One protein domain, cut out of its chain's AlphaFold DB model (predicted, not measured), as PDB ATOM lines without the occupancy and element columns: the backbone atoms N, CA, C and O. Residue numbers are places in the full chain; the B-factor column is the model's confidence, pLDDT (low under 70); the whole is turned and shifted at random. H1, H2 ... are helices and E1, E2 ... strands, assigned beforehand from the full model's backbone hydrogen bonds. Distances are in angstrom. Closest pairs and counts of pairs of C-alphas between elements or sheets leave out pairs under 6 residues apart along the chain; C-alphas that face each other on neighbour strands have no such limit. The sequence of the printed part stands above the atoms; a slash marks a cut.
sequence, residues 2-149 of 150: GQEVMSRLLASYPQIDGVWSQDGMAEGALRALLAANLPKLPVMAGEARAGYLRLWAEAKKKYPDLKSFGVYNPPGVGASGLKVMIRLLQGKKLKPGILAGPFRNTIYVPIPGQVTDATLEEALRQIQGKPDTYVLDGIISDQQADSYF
ATOM      1  N   GLY A   2     343.053 185.525 236.821       90.38
ATOM      2  CA  GLY A   2     344.401 184.914 236.787       90.38
ATOM      3  C   GLY A   2     344.419 183.382 236.654       90.38
ATOM      4  O   GLY A   2     345.129 182.855 235.808       90.38
ATOM      5  N   GLN A   3     343.564 182.677 237.405       94.75
ATOM      6  CA  GLN A   3     343.457 181.213 237.332       94.75
ATOM      7  C   GLN A   3     343.011 180.713 235.951       94.75
ATOM      8  O   GLN A   3     343.644 179.835 235.382       94.75
ATOM      9  N   GLU A   4     341.960 181.307 235.385       95.88
ATOM     10  CA  GLU A   4     341.437 180.952 234.059       95.88
ATOM     11  C   GLU A   4     342.488 181.144 232.957       95.88
ATOM     12  O   GLU A   4     342.678 180.265 232.118       95.88
ATOM     13  N   VAL A   5     343.200 182.278 232.975       95.81
ATOM     14  CA  VAL A   5     344.260 182.568 231.999       95.81
ATOM     15  C   VAL A   5     345.408 181.574 232.143       95.81
ATOM     16  O   VAL A   5     345.851 181.018 231.143       95.81
ATOM     17  N   MET A   6     345.851 181.292 233.371       96.75
ATOM     18  CA  MET A   6     346.932 180.335 233.608       96.75
ATOM     19  C   MET A   6     346.550 178.916 233.172       96.75
ATOM     20  O   MET A   6     347.353 178.248 232.527       96.75
ATOM     21  N   SER A   7     345.318 178.470 233.432       95.75
ATOM     22  CA  SER A   7     344.834 177.171 232.945       95.75
ATOM     23  C   SER A   7     344.864 177.078 231.416       95.75
ATOM     24  O   SER A   7     345.272 176.053 230.873       95.75
ATOM     25  N   ARG A   8     344.488 178.151 230.700       96.31
ATOM     26  CA  ARG A   8     344.599 178.200 229.229       96.31
ATOM     27  C   ARG A   8     346.051 178.165 228.751       96.31
ATOM     28  O   ARG A   8     346.348 177.488 227.768       96.31
ATOM     29  N   LEU A   9     346.946 178.876 229.441       96.06
ATOM     30  CA  LEU A   9     348.377 178.860 229.133       96.06
ATOM     31  C   LEU A   9     348.966 177.461 229.321       96.06
ATOM     32  O   LEU A   9     349.656 176.999 228.425       96.06
ATOM     33  N   LEU A  10     348.630 176.752 230.403       94.50
ATOM     34  CA  LEU A  10     349.085 175.373 230.632       94.50
ATOM     35  C   LEU A  10     348.596 174.396 229.559       94.50
ATOM     36  O   LEU A  10     349.334 173.497 229.169       94.50
ATOM     37  N   ALA A  11     347.371 174.578 229.058       93.56
ATOM     38  CA  ALA A  11     346.849 173.757 227.968       93.56
ATOM     39  C   ALA A  11     347.589 173.997 226.638       93.56
ATOM     40  O   ALA A  11     347.673 173.094 225.812       93.56
ATOM     41  N   SER A  12     348.113 175.209 226.431       96.06
ATOM     42  CA  SER A  12     348.803 175.608 225.193       96.06
ATOM     43  C   SER A  12     350.315 175.375 225.254       96.06
ATOM     44  O   SER A  12     350.946 175.093 224.239       96.06
ATOM     45  N   TYR A  13     350.893 175.494 226.448       94.06
ATOM     46  CA  TYR A  13     352.321 175.412 226.721       94.06
ATOM     47  C   TYR A  13     352.537 174.407 227.860       94.06
ATOM     48  O   TYR A  13     352.470 174.779 229.033       94.06
ATOM     49  N   PRO A  14     352.782 173.123 227.542       81.25
ATOM     50  CA  PRO A  14     352.877 172.071 228.553       81.25
ATOM     51  C   PRO A  14     354.131 172.189 229.433       81.25
ATOM     52  O   PRO A  14     354.189 171.582 230.501       81.25
ATOM     53  N   GLN A  15     355.133 172.961 228.999       90.75
ATOM     54  CA  GLN A  15     356.347 173.254 229.756       90.75
ATOM     55  C   GLN A  15     356.465 174.765 229.955       90.75
ATOM     56  O   GLN A  15     356.620 175.520 228.997       90.75
ATOM     57  N   ILE A  16     356.363 175.193 231.210       95.38
ATOM     58  CA  ILE A  16     356.538 176.578 231.638       95.38
ATOM     59  C   ILE A  16     357.500 176.539 232.818       95.38
ATOM     60  O   ILE A  16     357.215 175.876 233.813       95.38
ATOM     61  N   ASP A  17     358.620 177.252 232.713       96.12
ATOM     62  CA  ASP A  17     359.635 177.308 233.772       96.12
ATOM     63  C   ASP A  17     359.425 178.476 234.741       96.12
ATOM     64  O   ASP A  17     359.894 178.443 235.881       96.12
ATOM     65  N   GLY A  18     358.697 179.508 234.307       96.69
ATOM     66  CA  GLY A  18     358.467 180.716 235.085       96.69
ATOM     67  C   GLY A  18     357.135 181.381 234.761       96.69
ATOM     68  O   GLY A  18     356.714 181.431 233.607       96.69
ATOM     69  N   VAL A  19     356.485 181.926 235.786       96.38
ATOM     70  CA  VAL A  19     355.279 182.742 235.653       96.38
ATOM     71  C   VAL A  19     355.502 184.050 236.388       96.38
ATOM     72  O   VAL A  19     355.671 184.083 237.607       96.38
ATOM     73  N   TRP A  20     355.464 185.144 235.635       95.25
ATOM     74  CA  TRP A  20     355.486 186.491 236.179       95.25
ATOM     75  C   TRP A  20     354.122 187.138 235.982       95.25
ATOM     76  O   TRP A  20     353.566 187.145 234.885       95.25
ATOM     77  N   SER A  21     353.577 187.677 237.063       92.31
ATOM     78  CA  SER A  21     352.325 188.418 237.038       92.31
ATOM     79  C   SER A  21     352.405 189.657 237.921       92.31
ATOM     80  O   SER A  21     353.263 189.763 238.798       92.31
ATOM     81  N   GLN A  22     351.502 190.596 237.668       83.69
ATOM     82  CA  GLN A  22     351.324 191.801 238.471       83.69
ATOM     83  C   GLN A  22     350.020 191.718 239.268       83.69
ATOM     84  O   GLN A  22     349.101 190.978 238.889       83.69
ATOM     85  N   ASP A  23     349.937 192.502 240.344       83.81
ATOM     86  CA  ASP A  23     348.753 192.615 241.197       83.81
ATOM     87  C   ASP A  23     348.283 191.239 241.737       83.81
ATOM     88  O   ASP A  23     349.068 190.301 241.901       83.81
ATOM     89  N   GLY A  24     346.991 191.080 242.034       84.88
ATOM     90  CA  GLY A  24     346.399 189.862 242.594       84.88
ATOM     91  C   GLY A  24     346.336 188.661 241.642       84.88
ATOM     92  O   GLY A  24     345.760 187.631 241.997       84.88
ATOM     93  N   MET A  25     346.893 188.747 240.432       93.81
ATOM     94  CA  MET A  25     346.812 187.656 239.452       93.81
ATOM     95  C   MET A  25     347.682 186.452 239.835       93.81
ATOM     96  O   MET A  25     347.317 185.321 239.500       93.81
ATOM     97  N   ALA A  26     348.771 186.685 240.574       94.94
ATOM     98  CA  ALA A  26     349.729 185.661 240.993       94.94
ATOM     99  C   ALA A  26     349.082 184.546 241.819       94.94
ATOM    100  O   ALA A  26     349.380 183.368 241.624       94.94
ATOM    101  N   GLU A  27     348.145 184.907 242.698       96.12
ATOM    102  CA  GLU A  27     347.404 183.942 243.505       96.12
ATOM    103  C   GLU A  27     346.559 183.021 242.624       96.12
ATOM    104  O   GLU A  27     346.638 181.800 242.739       96.12
ATOM    105  N   GLY A  28     345.799 183.592 241.687       96.50
ATOM    106  CA  GLY A  28     345.013 182.809 240.739       96.50
ATOM    107  C   GLY A  28     345.886 181.892 239.878       96.50
ATOM    108  O   GLY A  28     345.541 180.728 239.684       96.50
ATOM    109  N   ALA A  29     347.024 182.393 239.393       97.25
ATOM    110  CA  ALA A  29     347.966 181.597 238.613       97.25
ATOM    111  C   ALA A  29     348.531 180.419 239.425       97.25
ATOM    112  O   ALA A  29     348.515 179.284 238.949       97.25
ATOM    113  N   LEU A  30     348.934 180.649 240.680       97.19
ATOM    114  CA  LEU A  30     349.398 179.580 241.562       97.19
ATOM    115  C   LEU A  30     348.289 178.552 241.839       97.19
ATOM    116  O   LEU A  30     348.556 177.355 241.800       97.19
ATOM    117  N   ARG A  31     347.029 178.974 242.028       97.31
ATOM    118  CA  ARG A  31     345.890 178.041 242.172       97.31
ATOM    119  C   ARG A  31     345.720 177.140 240.947       97.31
ATOM    120  O   ARG A  31     345.499 175.944 241.115       97.31
ATOM    121  N   ALA A  32     345.848 177.684 239.734       96.88
ATOM    122  CA  ALA A  32     345.781 176.889 238.503       96.88
ATOM    123  C   ALA A  32     346.913 175.856 238.430       96.88
ATOM    124  O   ALA A  32     346.668 174.689 238.138       96.88
ATOM    125  N   LEU A  33     348.141 176.274 238.749       96.06
ATOM    126  CA  LEU A  33     349.318 175.404 238.752       96.06
ATOM    127  C   LEU A  33     349.207 174.275 239.784       96.06
ATOM    128  O   LEU A  33     349.529 173.125 239.487       96.06
ATOM    129  N   LEU A  34     348.700 174.579 240.980       96.00
ATOM    130  CA  LEU A  34     348.441 173.577 242.014       96.00
ATOM    131  C   LEU A  34     347.375 172.566 241.572       96.00
ATOM    132  O   LEU A  34     347.551 171.368 241.800       96.00
ATOM    133  N   ALA A  35     346.307 173.035 240.918       96.12
ATOM    134  CA  ALA A  35     345.240 172.187 240.386       96.12
ATOM    135  C   ALA A  35     345.710 171.292 239.227       96.12
ATOM    136  O   ALA A  35     345.226 170.172 239.091       96.12
ATOM    137  N   ALA A  36     346.680 171.751 238.431       94.62
ATOM    138  CA  ALA A  36     347.275 170.967 237.349       94.62
ATOM    139  C   ALA A  36     348.146 169.796 237.844       94.62
ATOM    140  O   ALA A  36     348.499 168.931 237.048       94.62
ATOM    141  N   ASN A  37     348.478 169.749 239.144       92.69
ATOM    142  CA  ASN A  37     349.215 168.651 239.781       92.69
ATOM    143  C   ASN A  37     350.511 168.264 239.039       92.69
ATOM    144  O   ASN A  37     350.809 167.086 238.844       92.69
ATOM    145  N   LEU A  38     351.260 169.278 238.601       91.75
ATOM    146  CA  LEU A  38     352.515 169.101 237.878       91.75
ATOM    147  C   LEU A  38     353.573 168.440 238.780       91.75
ATOM    148  O   LEU A  38     353.577 168.688 239.984       91.75
ATOM    149  N   PRO A  39     354.523 167.665 238.226       92.19
ATOM    150  CA  PRO A  39     355.612 167.080 239.014       92.19
ATOM    151  C   PRO A  39     356.516 168.150 239.646       92.19
ATOM    152  O   PRO A  39     357.096 167.934 240.707       92.19
ATOM    153  N   LYS A  40     356.622 169.315 239.000       94.25
ATOM    154  CA  LYS A  40     357.358 170.483 239.474       94.25
ATOM    155  C   LYS A  40     356.592 171.744 239.092       94.25
ATOM    156  O   LYS A  40     356.056 171.832 237.990       94.25
ATOM    157  N   LEU A  41     356.558 172.716 239.998       96.19
ATOM    158  CA  LEU A  41     355.982 174.028 239.719       96.19
ATOM    159  C   LEU A  41     357.023 174.976 239.092       96.19
ATOM    160  O   LEU A  41     358.196 174.909 239.478       96.19
ATOM    161  N   PRO A  42     356.607 175.874 238.176       96.94
ATOM    162  CA  PRO A  42     357.459 176.955 237.688       96.94
ATOM    163  C   PRO A  42     357.864 177.903 238.819       96.94
ATOM    164  O   PRO A  42     357.189 178.000 239.848       96.94
ATOM    165  N   VAL A  43     358.935 178.664 238.592       97.56
ATOM    166  CA  VAL A  43     359.267 179.810 239.443       97.56
ATOM    167  C   VAL A  43     358.152 180.845 239.335       97.56
ATOM    168  O   VAL A  43     357.709 181.180 238.238       97.56
ATOM    169  N   MET A  44     357.705 181.374 240.467       96.62
ATOM    170  CA  MET A  44     356.623 182.355 240.501       96.62
ATOM    171  C   MET A  44     357.129 183.747 240.892       96.62
ATOM    172  O   MET A  44     357.891 183.899 241.839       96.62
ATOM    173  N   ALA A  45     356.662 184.788 240.210       95.75
ATOM    174  CA  ALA A  45     356.838 186.172 240.640       95.75
ATOM    175  C   ALA A  45     355.482 186.887 240.655       95.75
ATOM    176  O   ALA A  45     354.766 186.912 239.647       95.75
ATOM    177  N   GLY A  46     355.133 187.464 241.804       93.69
ATOM    178  CA  GLY A  46     353.861 188.142 242.040       93.69
ATOM    179  C   GLY A  46     353.983 189.323 242.993       93.69
ATOM    180  O   GLY A  46     355.062 189.624 243.503       93.69
ATOM    181  N   GLU A  47     352.868 190.001 243.251       94.06
ATOM    182  CA  GLU A  47     352.801 191.042 244.277       94.06
ATOM    183  C   GLU A  47     352.716 190.419 245.678       94.06
ATOM    184  O   GLU A  47     352.094 189.372 245.864       94.06
ATOM    185  N   ALA A  48     353.314 191.069 246.678       95.12
ATOM    186  CA  ALA A  48     353.310 190.669 248.086       95.12
ATOM    187  C   ALA A  48     351.942 190.901 248.765       95.12
ATOM    188  O   ALA A  48     351.816 191.570 249.793       95.12
ATOM    189  N   ARG A  49     350.898 190.336 248.158       95.56
ATOM    190  CA  ARG A  49     349.524 190.323 248.646       95.56
ATOM    191  C   ARG A  49     349.325 189.147 249.601       95.56
ATOM    192  O   ARG A  49     349.800 188.040 249.354       95.56
ATOM    193  N   ALA A  50     348.595 189.374 250.686       96.75
ATOM    194  CA  ALA A  50     348.448 188.439 251.793       96.75
ATOM    195  C   ALA A  50     347.934 187.052 251.363       96.75
ATOM    196  O   ALA A  50     348.494 186.038 251.783       96.75
ATOM    197  N   GLY A  51     346.923 187.003 250.488       96.75
ATOM    198  CA  GLY A  51     346.387 185.743 249.959       96.75
ATOM    199  C   GLY A  51     347.413 184.950 249.147       96.75
ATOM    200  O   GLY A  51     347.565 183.741 249.336       96.75
ATOM    201  N   TYR A  52     348.213 185.639 248.329       97.44
ATOM    202  CA  TYR A  52     349.293 185.017 247.568       97.44
ATOM    203  C   TYR A  52     350.398 184.463 248.473       97.44
ATOM    204  O   TYR A  52     350.821 183.325 248.281       97.44
ATOM    205  N   LEU A  53     350.832 185.219 249.487       98.00
ATOM    206  CA  LEU A  53     351.870 184.774 250.426       98.00
ATOM    207  C   LEU A  53     351.429 183.545 251.233       98.00
ATOM    208  O   LEU A  53     352.205 182.603 251.400       98.00
ATOM    209  N   ARG A  54     350.169 183.513 251.683       98.12
ATOM    210  CA  ARG A  54     349.588 182.335 252.347       98.12
ATOM    211  C   ARG A  54     349.538 181.129 251.419       98.12
ATOM    212  O   ARG A  54     349.950 180.040 251.812       98.12
ATOM    213  N   LEU A  55     349.072 181.321 250.185       98.00
ATOM    214  CA  LEU A  55     349.013 180.248 249.198       98.00
ATOM    215  C   LEU A  55     350.405 179.731 248.827       98.00
ATOM    216  O   LEU A  55     350.577 178.530 248.656       98.00
ATOM    217  N   TRP A  56     351.399 180.612 248.726       98.00
ATOM    218  CA  TRP A  56     352.792 180.234 248.512       98.00
ATOM    219  C   TRP A  56     353.305 179.362 249.662       98.00
ATOM    220  O   TRP A  56     353.825 178.274 249.414       98.00
ATOM    221  N   ALA A  57     353.105 179.777 250.912       98.19
ATOM    222  CA  ALA A  57     353.509 178.992 252.075       98.19
ATOM    223  C   ALA A  57     352.833 177.610 252.119       98.19
ATOM    224  O   ALA A  57     353.491 176.605 252.384       98.19
ATOM    225  N   GLU A  58     351.540 177.546 251.793       97.94
ATOM    226  CA  GLU A  58     350.809 176.281 251.683       97.94
ATOM    227  C   GLU A  58     351.351 175.410 250.541       97.94
ATOM    228  O   GLU A  58     351.615 174.224 250.730       97.94
ATOM    229  N   ALA A  59     351.594 176.002 249.370       97.81
ATOM    230  CA  ALA A  59     352.146 175.308 248.213       97.81
ATOM    231  C   ALA A  59     353.502 174.666 248.524       97.81
ATOM    232  O   ALA A  59     353.743 173.539 248.092       97.81
ATOM    233  N   LYS A  60     354.360 175.327 249.315       97.38
ATOM    234  CA  LYS A  60     355.666 174.780 249.717       97.38
ATOM    235  C   LYS A  60     355.567 173.500 250.549       97.38
ATOM    236  O   LYS A  60     356.504 172.711 250.519       97.38
ATOM    237  N   LYS A  61     354.448 173.238 251.238       96.69
ATOM    238  CA  LYS A  61     354.253 171.964 251.959       96.69
ATOM    239  C   LYS A  61     354.212 170.768 251.007       96.69
ATOM    240  O   LYS A  61     354.700 169.699 251.351       96.69
ATOM    241  N   LYS A  62     353.635 170.953 249.814       96.44
ATOM    242  CA  LYS A  62     353.575 169.930 248.758       96.44
ATOM    243  C   LYS A  62     354.757 170.016 247.790       96.44
ATOM    244  O   LYS A  62     355.214 168.994 247.293       96.44
ATOM    245  N   TYR A  63     355.243 171.225 247.527       97.25
ATOM    246  CA  TYR A  63     356.327 171.518 246.592       97.25
ATOM    247  C   TYR A  63     357.463 172.240 247.328       97.25
ATOM    248  O   TYR A  63     357.594 173.460 247.191       97.25
ATOM    249  N   PRO A  64     358.283 171.526 248.122       96.12
ATOM    250  CA  PRO A  64     359.327 172.147 248.944       96.12
ATOM    251  C   PRO A  64     360.327 172.970 248.118       96.12
ATOM    252  O   PRO A  64     360.799 174.017 248.570       96.12
ATOM    253  N   ASP A  65     360.557 172.563 246.867       95.94
ATOM    254  CA  ASP A  65     361.462 173.228 245.927       95.94
ATOM    255  C   ASP A  65     360.844 174.423 245.185       95.94
ATOM    256  O   ASP A  65     361.530 175.065 244.386       95.94
ATOM    257  N   LEU A  66     359.567 174.756 245.426       97.19
ATOM    258  CA  LEU A  66     358.928 175.927 244.822       97.19
ATOM    259  C   LEU A  66     359.713 177.193 245.181       97.19
ATOM    260  O   LEU A  66     359.827 177.559 246.359       97.19
ATOM    261  N   LYS A  67     360.195 177.879 244.141       97.25
ATOM    262  CA  LYS A  67     360.820 179.200 244.211       97.25
ATOM    263  C   LYS A  67     359.819 180.267 243.832       97.25
ATOM    264  O   LYS A  67     359.127 180.151 242.821       97.25
ATOM    265  N   SER A  68     359.749 181.307 244.649       97.06
ATOM    266  CA  SER A  68     358.829 182.401 244.404       97.06
ATOM    267  C   SER A  68     359.340 183.723 244.974       97.06
ATOM    268  O   SER A  68     360.280 183.754 245.772       97.06
ATOM    269  N   PHE A  69     358.745 184.817 244.509       96.50
ATOM    270  CA  PHE A  69     359.104 186.179 244.863       96.50
ATOM    271  C   PHE A  69     357.851 187.061 244.958       96.50
ATOM    272  O   PHE A  69     357.002 187.038 244.066       96.50
ATOM    273  N   GLY A  70     357.748 187.846 246.033       95.56
ATOM    274  CA  GLY A  70     356.673 188.809 246.273       95.56
ATOM    275  C   GLY A  70     357.193 190.245 246.242       95.56
ATOM    276  O   GLY A  70     357.863 190.675 247.175       95.56
ATOM    277  N   VAL A  71     356.878 191.012 245.203       93.62
ATOM    278  CA  VAL A  71     357.260 192.433 245.106       93.62
ATOM    279  C   VAL A  71     356.310 193.276 245.960       93.62
ATOM    280  O   VAL A  71     355.097 193.087 245.880       93.62
ATOM    281  N   TYR A  72     356.819 194.226 246.750       93.62
ATOM    282  CA  TYR A  72     355.948 195.228 247.374       93.62
ATOM    283  C   TYR A  72     355.554 196.261 246.318       93.62
ATOM    284  O   TYR A  72     356.414 196.825 245.642       93.62
ATOM    285  N   ASN A  73     354.262 196.543 246.216       90.25
ATOM    286  CA  ASN A  73     353.719 197.570 245.333       90.25
ATOM    287  C   ASN A  73     352.876 198.541 246.176       90.25
ATOM    288  O   ASN A  73     351.650 198.457 246.170       90.25
ATOM    289  N   PRO A  74     353.531 199.377 246.999       90.56
ATOM    290  CA  PRO A  74     352.907 200.026 248.146       90.56
ATOM    291  C   PRO A  74     351.870 201.088 247.727       90.56
ATOM    292  O   PRO A  74     352.260 202.144 247.209       90.56
ATOM    293  N   PRO A  75     350.560 200.898 247.994       91.38
ATOM    294  CA  PRO A  75     349.556 201.944 247.773       91.38
ATOM    295  C   PRO A  75     349.818 203.206 248.612       91.38
ATOM    296  O   PRO A  75     349.439 204.315 248.219       91.38
ATOM    297  N   GLY A  76     350.524 203.063 249.737       94.25
ATOM    298  CA  GLY A  76     350.969 204.130 250.631       94.25
ATOM    299  C   GLY A  76     351.854 205.195 249.974       94.25
ATOM    300  O   GLY A  76     352.074 206.266 250.554       94.25
ATOM    301  N   VAL A  77     352.292 204.991 248.727       95.38
ATOM    302  CA  VAL A  77     352.923 206.038 247.913       95.38
ATOM    303  C   VAL A  77     352.043 207.294 247.792       95.38
ATOM    304  O   VAL A  77     352.569 208.405 247.808       95.38
ATOM    305  N   GLY A  78     350.710 207.159 247.786       96.00
ATOM    306  CA  GLY A  78     349.794 208.309 247.789       96.00
ATOM    307  C   GLY A  78     349.902 209.154 249.065       96.00
ATOM    308  O   GLY A  78     350.022 210.379 249.004       96.00
ATOM    309  N   ALA A  79     349.956 208.502 250.231       96.62
ATOM    310  CA  ALA A  79     350.180 209.176 251.513       96.62
ATOM    311  C   ALA A  79     351.587 209.794 251.597       96.62
ATOM    312  O   ALA A  79     351.766 210.883 252.147       96.62
ATOM    313  N   SER A  80     352.581 209.136 250.995       97.25
ATOM    314  CA  SER A  80     353.936 209.681 250.856       97.25
ATOM    315  C   SER A  80     353.940 210.966 250.021       97.25
ATOM    316  O   SER A  80     354.540 211.962 250.422       97.25
ATOM    317  N   GLY A  81     353.200 210.987 248.908       97.12
ATOM    318  CA  GLY A  81     352.998 212.182 248.089       97.12
ATOM    319  C   GLY A  81     352.342 213.327 248.865       97.12
ATOM    320  O   GLY A  81     352.814 214.461 248.796       97.12
ATOM    321  N   LEU A  82     351.322 213.038 249.683       98.06
ATOM    322  CA  LEU A  82     350.679 214.040 250.541       98.06
ATOM    323  C   LEU A  82     351.667 214.667 251.541       98.06
ATOM    324  O   LEU A  82     351.674 215.886 251.710       98.06
ATOM    325  N   LYS A  83     352.545 213.866 252.158       98.00
ATOM    326  CA  LYS A  83     353.596 214.376 253.060       98.00
ATOM    327  C   LYS A  83     354.524 215.371 252.360       98.00
ATOM    328  O   LYS A  83     354.880 216.387 252.961       98.00
ATOM    329  N   VAL A  84     354.906 215.099 251.111       98.12
ATOM    330  CA  VAL A  84     355.708 216.019 250.288       98.12
ATOM    331  C   VAL A  84     354.899 217.267 249.922       98.12
ATOM    332  O   VAL A  84     355.394 218.383 250.068       98.12
ATOM    333  N   MET A  85     353.639 217.105 249.512       97.88
ATOM    334  CA  MET A  85     352.761 218.215 249.131       97.88
ATOM    335  C   MET A  85     352.550 219.210 250.278       97.88
ATOM    336  O   MET A  85     352.633 220.415 250.060       97.88
ATOM    337  N   ILE A  86     352.347 218.732 251.509       98.25
ATOM    338  CA  ILE A  86     352.196 219.598 252.689       98.25
ATOM    339  C   ILE A  86     353.429 220.492 252.882       98.25
ATOM    340  O   ILE A  86     353.290 221.683 253.144       98.25
ATOM    341  N   ARG A  87     354.637 219.952 252.705       98.25
ATOM    342  CA  ARG A  87     355.895 220.705 252.851       98.25
ATOM    343  C   ARG A  87     356.047 221.782 251.777       98.25
ATOM    344  O   ARG A  87     356.464 222.893 252.094       98.25
ATOM    345  N   LEU A  88     355.643 221.481 250.540       98.06
ATOM    346  CA  LEU A  88     355.570 222.474 249.464       98.06
ATOM    347  C   LEU A  88     354.584 223.603 249.806       98.06
ATOM    348  O   LEU A  88     354.924 224.773 249.654       98.06
ATOM    349  N   LEU A  89     353.394 223.272 250.326       98.38
ATOM    350  CA  LEU A  89     352.385 224.257 250.748       98.38
ATOM    351  C   LEU A  89     352.844 225.117 251.936       98.38
ATOM    352  O   LEU A  89     352.454 226.274 252.045       98.38
ATOM    353  N   GLN A  90     353.707 224.578 252.798       98.12
ATOM    354  CA  GLN A  90     354.370 225.316 253.880       98.12
ATOM    355  C   GLN A  90     355.527 226.208 253.392       98.12
ATOM    356  O   GLN A  90     356.207 226.829 254.205       98.12
ATOM    357  N   GLY A  91     355.782 226.267 252.083       98.19
ATOM    358  CA  GLY A  91     356.826 227.099 251.490       98.19
ATOM    359  C   GLY A  91     358.231 226.493 251.539       98.19
ATOM    360  O   GLY A  91     359.186 227.175 251.156       98.19
ATOM    361  N   LYS A  92     358.392 225.229 251.966       98.31
ATOM    362  CA  LYS A  92     359.693 224.549 251.898       98.31
ATOM    363  C   LYS A  92     360.105 224.362 250.440       98.31
ATOM    364  O   LYS A  92     359.275 224.064 249.578       98.31
ATOM    365  N   LYS A  93     361.404 224.475 250.161       98.12
ATOM    366  CA  LYS A  93     361.939 224.309 248.805       98.12
ATOM    367  C   LYS A  93     362.552 222.930 248.652       98.12
ATOM    368  O   LYS A  93     363.239 222.449 249.544       98.12
ATOM    369  N   LEU A  94     362.325 222.294 247.508       97.94
ATOM    370  CA  LEU A  94     363.004 221.042 247.191       97.94
ATOM    371  C   LEU A  94     364.516 221.271 247.092       97.94
ATOM    372  O   LEU A  94     364.971 222.314 246.608       97.94
ATOM    373  N   LYS A  95     365.292 220.276 247.526       97.69
ATOM    374  CA  LYS A  95     366.738 220.253 247.296       97.69
ATOM    375  C   LYS A  95     367.034 220.188 245.793       97.69
ATOM    376  O   LYS A  95     366.326 219.488 245.060       97.69
ATOM    377  N   PRO A  96     368.096 220.854 245.310       96.31
ATOM    378  CA  PRO A  96     368.549 220.688 243.936       96.31
ATOM    379  C   PRO A  96     368.834 219.213 243.628       96.31
ATOM    380  O   PRO A  96     369.398 218.497 244.452       96.31
ATOM    381  N   GLY A  97     368.437 218.755 242.441       94.50
ATOM    382  CA  GLY A  97     368.713 217.391 241.977       94.50
ATOM    383  C   GLY A  97     367.790 216.294 242.520       94.50
ATOM    384  O   GLY A  97     367.926 215.159 242.078       94.50
ATOM    385  N   ILE A  98     366.832 216.598 243.409       95.69
ATOM    386  CA  ILE A  98     365.905 215.571 243.925       95.69
ATOM    387  C   ILE A  98     364.865 215.115 242.892       95.69
ATOM    388  O   ILE A  98     364.343 214.006 242.979       95.69
ATOM    389  N   LEU A  99     364.558 215.970 241.912       96.94
ATOM    390  CA  LEU A  99     363.630 215.646 240.836       96.94
ATOM    391  C   LEU A  99     364.325 214.803 239.764       96.94
ATOM    392  O   LEU A  99     365.293 215.232 239.134       96.94
ATOM    393  N   ALA A 100     363.770 213.621 239.539       95.81
ATOM    394  CA  ALA A 100     364.224 212.602 238.613       95.81
ATOM    395  C   ALA A 100     363.145 212.293 237.557       95.81
ATOM    396  O   ALA A 100     362.159 213.024 237.395       95.81
ATOM    397  N   GLY A 101     363.353 211.196 236.827       94.69
ATOM    398  CA  GLY A 101     362.490 210.748 235.740       94.69
ATOM    399  C   GLY A 101     362.714 211.517 234.431       94.69
ATOM    400  O   GLY A 101     363.393 212.548 234.413       94.69
ATOM    401  N   PRO A 102     362.127 211.037 233.323       95.12
ATOM    402  CA  PRO A 102     362.339 211.603 231.986       95.12
ATOM    403  C   PRO A 102     361.894 213.068 231.865       95.12
ATOM    404  O   PRO A 102     362.414 213.801 231.030       95.12
ATOM    405  N   PHE A 103     360.976 213.512 232.729       95.81
ATOM    406  CA  PHE A 103     360.435 214.874 232.735       95.81
ATOM    407  C   PHE A 103     360.962 215.746 233.883       95.81
ATOM    408  O   PHE A 103     360.485 216.863 234.063       95.81
ATOM    409  N   ARG A 104     361.934 215.253 234.670       95.06
ATOM    410  CA  ARG A 104     362.554 215.977 235.799       95.06
ATOM    411  C   ARG A 104     361.536 216.579 236.777       95.06
ATOM    412  O   ARG A 104     361.713 217.690 237.269       95.06
ATOM    413  N   ASN A 105     360.469 215.837 237.052       95.19
ATOM    414  CA  ASN A 105     359.346 216.254 237.895       95.19
ATOM    415  C   ASN A 105     358.906 215.163 238.889       95.19
ATOM    416  O   ASN A 105     357.850 215.282 239.501       95.19
ATOM    417  N   THR A 106     359.689 214.090 239.037       96.19
ATOM    418  CA  THR A 106     359.340 212.934 239.874       96.19
ATOM    419  C   THR A 106     360.273 212.836 241.074       96.19
ATOM    420  O   THR A 106     361.484 212.912 240.913       96.19
ATOM    421  N   ILE A 107     359.730 212.605 242.269       96.19
ATOM    422  CA  ILE A 107     360.515 212.140 243.418       96.19
ATOM    423  C   ILE A 107     360.301 210.634 243.520       96.19
ATOM    424  O   ILE A 107     359.167 210.183 243.684       96.19
ATOM    425  N   TYR A 108     361.374 209.852 243.413       93.81
ATOM    426  CA  TYR A 108     361.290 208.413 243.636       93.81
ATOM    427  C   TYR A 108     361.252 208.116 245.131       93.81
ATOM    428  O   TYR A 108     362.178 208.431 245.879       93.81
ATOM    429  N   VAL A 109     360.155 207.498 245.552       92.56
ATOM    430  CA  VAL A 109     359.977 206.983 246.906       92.56
ATOM    431  C   VAL A 109     360.575 205.574 246.966       92.56
ATOM    432  O   VAL A 109     360.326 204.783 246.052       92.56
ATOM    433  N   PRO A 110     361.370 205.238 247.998       89.31
ATOM    434  CA  PRO A 110     361.920 203.895 248.134       89.31
ATOM    435  C   PRO A 110     360.805 202.855 248.275       89.31
ATOM    436  O   PRO A 110     359.872 203.031 249.060       89.31
ATOM    437  N   ILE A 111     360.933 201.747 247.544       91.00
ATOM    438  CA  ILE A 111     360.090 200.568 247.759       91.00
ATOM    439  C   ILE A 111     360.523 199.947 249.099       91.00
ATOM    440  O   ILE A 111     361.715 199.696 249.286       91.00
ATOM    441  N   PRO A 112     359.593 199.711 250.039       89.62
ATOM    442  CA  PRO A 112     359.922 199.328 251.416       89.62
ATOM    443  C   PRO A 112     360.523 197.922 251.546       89.62
ATOM    444  O   PRO A 112     361.112 197.611 252.579       89.62
ATOM    445  N   GLY A 113     360.394 197.067 250.528       92.75
ATOM    446  CA  GLY A 113     361.012 195.748 250.540       92.75
ATOM    447  C   GLY A 113     360.473 194.784 249.490       92.75
ATOM    448  O   GLY A 113     359.847 195.167 248.503       92.75
ATOM    449  N   GLN A 114     360.756 193.507 249.731       94.94
ATOM    450  CA  GLN A 114     360.341 192.367 248.921       94.94
ATOM    451  C   GLN A 114     360.245 191.113 249.802       94.94
ATOM    452  O   GLN A 114     360.973 190.977 250.789       94.94
ATOM    453  N   VAL A 115     359.382 190.172 249.428       97.44
ATOM    454  CA  VAL A 115     359.282 188.849 250.052       97.44
ATOM    455  C   VAL A 115     360.024 187.827 249.200       97.44
ATOM    456  O   VAL A 115     359.787 187.697 248.001       97.44
ATOM    457  N   THR A 116     360.911 187.075 249.837       97.44
ATOM    458  CA  THR A 116     361.650 185.948 249.257       97.44
ATOM    459  C   THR A 116     361.372 184.694 250.081       97.44
ATOM    460  O   THR A 116     360.777 184.790 251.153       97.44
ATOM    461  N   ASP A 117     361.858 183.529 249.641       96.50
ATOM    462  CA  ASP A 117     361.830 182.302 250.456       96.50
ATOM    463  C   ASP A 117     362.352 182.546 251.889       96.50
ATOM    464  O   ASP A 117     361.765 182.058 252.849       96.50
ATOM    465  N   ALA A 118     363.422 183.337 252.037       97.19
ATOM    466  CA  ALA A 118     364.063 183.603 253.325       97.19
ATOM    467  C   ALA A 118     363.249 184.531 254.242       97.19
ATOM    468  O   ALA A 118     363.432 184.514 255.455       97.19
ATOM    469  N   THR A 119     362.362 185.356 253.678       97.69
ATOM    470  CA  THR A 119     361.572 186.348 254.426       97.69
ATOM    471  C   THR A 119     360.081 186.018 254.476       97.69
ATOM    472  O   THR A 119     359.309 186.771 255.067       97.69
ATOM    473  N   LEU A 120     359.664 184.882 253.902       97.88
ATOM    474  CA  LEU A 120     358.261 184.480 253.817       97.88
ATOM    475  C   LEU A 120     357.612 184.320 255.195       97.88
ATOM    476  O   LEU A 120     356.510 184.816 255.404       97.88
ATOM    477  N   GLU A 121     358.285 183.683 256.153       97.94
ATOM    478  CA  GLU A 121     357.733 183.495 257.503       97.94
ATOM    479  C   GLU A 121     357.493 184.817 258.237       97.94
ATOM    480  O   GLU A 121     356.476 184.989 258.907       97.94
ATOM    481  N   GLU A 122     358.413 185.768 258.087       97.81
ATOM    482  CA  GLU A 122     358.268 187.102 258.665       97.81
ATOM    483  C   GLU A 122     357.123 187.867 258.000       97.81
ATOM    484  O   GLU A 122     356.267 188.430 258.681       97.81
ATOM    485  N   ALA A 123     357.027 187.800 256.671       97.62
ATOM    486  CA  ALA A 123     355.917 188.391 255.938       97.62
ATOM    487  C   ALA A 123     354.560 187.797 256.367       97.62
ATOM    488  O   ALA A 123     353.594 188.540 256.535       97.62
ATOM    489  N   LEU A 124     354.483 186.481 256.611       98.19
ATOM    490  CA  LEU A 124     353.279 185.809 257.116       98.19
ATOM    491  C   LEU A 124     352.860 186.318 258.504       98.19
ATOM    492  O   LEU A 124     351.664 186.487 258.746       98.19
ATOM    493  N   ARG A 125     353.823 186.600 259.395       98.19
ATOM    494  CA  ARG A 125     353.555 187.227 260.701       98.19
ATOM    495  C   ARG A 125     352.995 188.639 260.540       98.19
ATOM    496  O   ARG A 125     352.004 188.974 261.183       98.19
ATOM    497  N   GLN A 126     353.560 189.444 259.638       96.38
ATOM    498  CA  GLN A 126     353.091 190.816 259.390       96.38
ATOM    499  C   GLN A 126     351.646 190.874 258.869       96.38
ATOM    500  O   GLN A 126     350.891 191.782 259.220       96.38
ATOM    501  N   ILE A 127     351.234 189.895 258.057       97.00
ATOM    502  CA  ILE A 127     349.871 189.822 257.502       97.00
ATOM    503  C   ILE A 127     348.886 189.035 258.384       97.00
ATOM    504  O   ILE A 127     347.769 188.736 257.940       97.00
ATOM    505  N   GLN A 128     349.267 188.660 259.609       97.44
ATOM    506  CA  GLN A 128     348.394 187.908 260.508       97.44
ATOM    507  C   GLN A 128     347.121 188.712 260.821       97.44
ATOM    508  O   GLN A 128     347.163 189.901 261.131       97.44
ATOM    509  N   GLY A 129     345.960 188.065 260.685       96.88
ATOM    510  CA  GLY A 129     344.653 188.709 260.863       96.88
ATOM    511  C   GLY A 129     344.264 189.701 259.757       96.88
ATOM    512  O   GLY A 129     343.198 190.307 259.838       96.88
ATOM    513  N   LYS A 130     345.090 189.878 258.715       97.56
ATOM    514  CA  LYS A 130     344.765 190.721 257.557       97.56
ATOM    515  C   LYS A 130     344.005 189.923 256.488       97.56
ATOM    516  O   LYS A 130     344.334 188.751 256.267       97.56
ATOM    517  N   PRO A 131     343.037 190.539 255.781       97.00
ATOM    518  CA  PRO A 131     342.323 189.882 254.687       97.00
ATOM    519  C   PRO A 131     343.278 189.522 253.543       97.00
ATOM    520  O   PRO A 131     344.336 190.133 253.403       97.00
ATOM    521  N   ASP A 132     342.898 188.567 252.691       95.56
ATOM    522  CA  ASP A 132     343.713 188.154 251.535       95.56
ATOM    523  C   ASP A 132     344.012 189.309 250.576       95.56
ATOM    524  O   ASP A 132     345.043 189.312 249.912       95.56
ATOM    525  N   THR A 133     343.148 190.323 250.547       93.12
ATOM    526  CA  THR A 133     343.325 191.526 249.734       93.12
ATOM    527  C   THR A 133     344.361 192.503 250.288       93.12
ATOM    528  O   THR A 133     344.735 193.423 249.565       93.12
ATOM    529  N   TYR A 134     344.846 192.336 251.519       94.81
ATOM    530  CA  TYR A 134     345.882 193.205 252.078       94.81
ATOM    531  C   TYR A 134     347.195 193.063 251.303       94.81
ATOM    532  O   TYR A 134     347.581 191.959 250.926       94.81
ATOM    533  N   VAL A 135     347.890 194.175 251.092       93.38
ATOM    534  CA  VAL A 135     349.204 194.215 250.445       93.38
ATOM    535  C   VAL A 135     350.218 194.755 251.435       93.38
ATOM    536  O   VAL A 135     349.904 195.660 252.212       93.38
ATOM    537  N   LEU A 136     351.421 194.185 251.434       93.88
ATOM    538  CA  LEU A 136     352.512 194.764 252.202       93.88
ATOM    539  C   LEU A 136     352.873 196.128 251.600       93.88
ATOM    540  O   LEU A 136     353.067 196.268 250.393       93.88
ATOM    541  N   ASP A 137     352.900 197.136 252.467       92.19
ATOM    542  CA  ASP A 137     352.840 198.547 252.092       92.19
ATOM    543  C   ASP A 137     353.974 199.348 252.752       92.19
ATOM    544  O   ASP A 137     354.690 198.853 253.624       92.19
ATOM    545  N   GLY A 138     354.146 200.600 252.333       92.88
ATOM    546  CA  GLY A 138     355.123 201.525 252.885       92.88
ATOM    547  C   GLY A 138     354.728 202.977 252.651       92.88
ATOM    548  O   GLY A 138     354.292 203.364 251.569       92.88
ATOM    549  N   ILE A 139     354.924 203.792 253.685       95.81
ATOM    550  CA  ILE A 139     354.758 205.244 253.641       95.81
ATOM    551  C   ILE A 139     356.056 205.853 254.160       95.81
ATOM    552  O   ILE A 139     356.561 205.417 255.196       95.81
ATOM    553  N   ILE A 140     356.590 206.862 253.473       96.31
ATOM    554  CA  ILE A 140     357.785 207.556 253.963       96.31
ATOM    555  C   ILE A 140     357.523 208.199 255.330       96.31
ATOM    556  O   ILE A 140     356.452 208.758 255.596       96.31
ATOM    557  N   SER A 141     358.526 208.160 256.200       96.62
ATOM    558  CA  SER A 141     358.495 208.890 257.463       96.62
ATOM    559  C   SER A 141     358.520 210.403 257.221       96.62
ATOM    560  O   SER A 141     358.847 210.880 256.133       96.62
ATOM    561  N   ASP A 142     358.187 211.190 258.246       97.38
ATOM    562  CA  ASP A 142     358.335 212.645 258.145       97.38
ATOM    563  C   ASP A 142     359.789 213.062 257.947       97.38
ATOM    564  O   ASP A 142     360.056 213.914 257.110       97.38
ATOM    565  N   GLN A 143     360.732 212.382 258.600       97.25
ATOM    566  CA  GLN A 143     362.160 212.613 258.395       97.25
ATOM    567  C   GLN A 143     362.588 212.341 256.944       97.25
ATOM    568  O   GLN A 143     363.348 213.120 256.370       97.25
ATOM    569  N   GLN A 144     362.094 211.263 256.327       96.69
ATOM    570  CA  GLN A 144     362.360 210.974 254.917       96.69
ATOM    571  C   GLN A 144     361.740 212.035 254.007       96.69
ATOM    572  O   GLN A 144     362.412 212.521 253.102       96.69
ATOM    573  N   ALA A 145     360.499 212.447 254.272       97.44
ATOM    574  CA  ALA A 145     359.867 213.526 253.525       97.44
ATOM    575  C   ALA A 145     360.650 214.842 253.664       97.44
ATOM    576  O   ALA A 145     360.901 215.502 252.664       97.44
ATOM    577  N   ASP A 146     361.092 215.197 254.874       97.75
ATOM    578  CA  ASP A 146     361.911 216.383 255.141       97.75
ATOM    579  C   ASP A 146     363.287 216.307 254.472       97.75
ATOM    580  O   ASP A 146     363.819 217.332 254.050       97.75
ATOM    581  N   SER A 147     363.835 215.105 254.281       96.81
ATOM    582  CA  SER A 147     365.121 214.919 253.602       96.81
ATOM    583  C   SER A 147     365.128 215.421 252.150       96.81
ATOM    584  O   SER A 147     366.205 215.722 251.627       96.81
ATOM    585  N   TYR A 148     363.954 215.574 251.524       97.38
ATOM    586  CA  TYR A 148     363.793 216.109 250.169       97.38
ATOM    587  C   TYR A 148     363.850 217.642 250.089       97.38
ATOM    588  O   TYR A 148     363.940 218.185 248.985       97.38
ATOM    589  N   PHE A 149     363.813 218.342 251.225       98.00
ATOM    590  CA  PHE A 149     363.695 219.800 251.296       98.00
ATOM    591  C   PHE A 149     364.922 220.468 251.926       98.00
ATOM    592  O   PHE A 149     365.657 219.849 252.694       98.00
TER     593      PHE A 149
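AT A GLANCE: This is residues 2 to 149 of the 150 residues of the protein "Sugar ABC transporter substrate-binding protein" of Thermus islandicus (UniProt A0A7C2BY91). Two lobes lie well apart along one long axis: the larger holds a small parallel sheet, E1 E2 E3, with H2 and H3 covering one face, H1 packed on H2 and H5 packed on H3; the smaller holds H4 and H6, with a long loop beside them. Three extended stretches, in the links E3 to H4, H4 to H5 and H5 to H6, cross between the lobes. The printed part has 148 residues with six named helices and three named strands, in the order H1 E1 H2 E2 H3 E3 H4 H5 H6; the class is mostly helix, though under half of the residues are in named elements. The whole is loose, with a radius of gyration of the C-alphas of 19.2 A, and elongated, spanning 60 by 34 by 23 A.

IN THESE COORDINATES: Find C-alpha 2 at (344.401, 184.914, 236.787); H1 runs from there to residue 12, 15.5 A. Next come E1, residues 18 to 20, H2, residues 25 to 35 and 15.6 A long, and E2, residues 43 to 47 and 13.8 A long. H3, residues 50 to 62, measures 19.4 A, and E3 is residues 68 to 71. Look for C-alpha 77 at (352.923, 206.038, 247.913), where H4 begins; it runs 18.4 A to residue 89. H5 is residues 120 to 126, and H6, residues 142 to 147, ends at C-alpha 147, (365.121, 214.919, 253.602).

HOW THE PARTS SIT: Start at inner strand E2. E1 is parallel to it, with N 19 and O 43 2.8 A apart, within hydrogen-bond range; E3 is parallel too, with N 71 and O 46 at 2.8 A. H2 and H3 are on the same face, making two layers, at heights over the sheet of 10.0 A and 10.4 A. E1, H2, E2 and E2, H3, E3 are strand-helix-strand units, parallel neighbour strands joined through a helix, with right-handed crossovers. H2 and H3 touch at a shallow tilt of 24 degrees, closest at C-alphas 27 and 52, 4.6 A. H1 touches H2 at C-alphas 3 and 28, 4.1 A, and H5 touches H3 at C-alphas 53 and 124, 6.9 A. Farther out, H4 touches H6 at C-alphas 84 and 145, 5.8 A; H3 and H4 are apart. O i to N i+4 pairs are within hydrogen-bond range throughout H1, H2, H5 and H6, in 7 of 9 in H3 and 8 of 9 in H4.

THE WHOLE: The C-alphas farthest apart, those of Pro 39 and Gly 91, are 61.3 A apart. The printed part has no cut. The links H4 to H5, 30 residues, and H5 to H6, 15 residues, are long. No printed residue is under 70 in pLDDT.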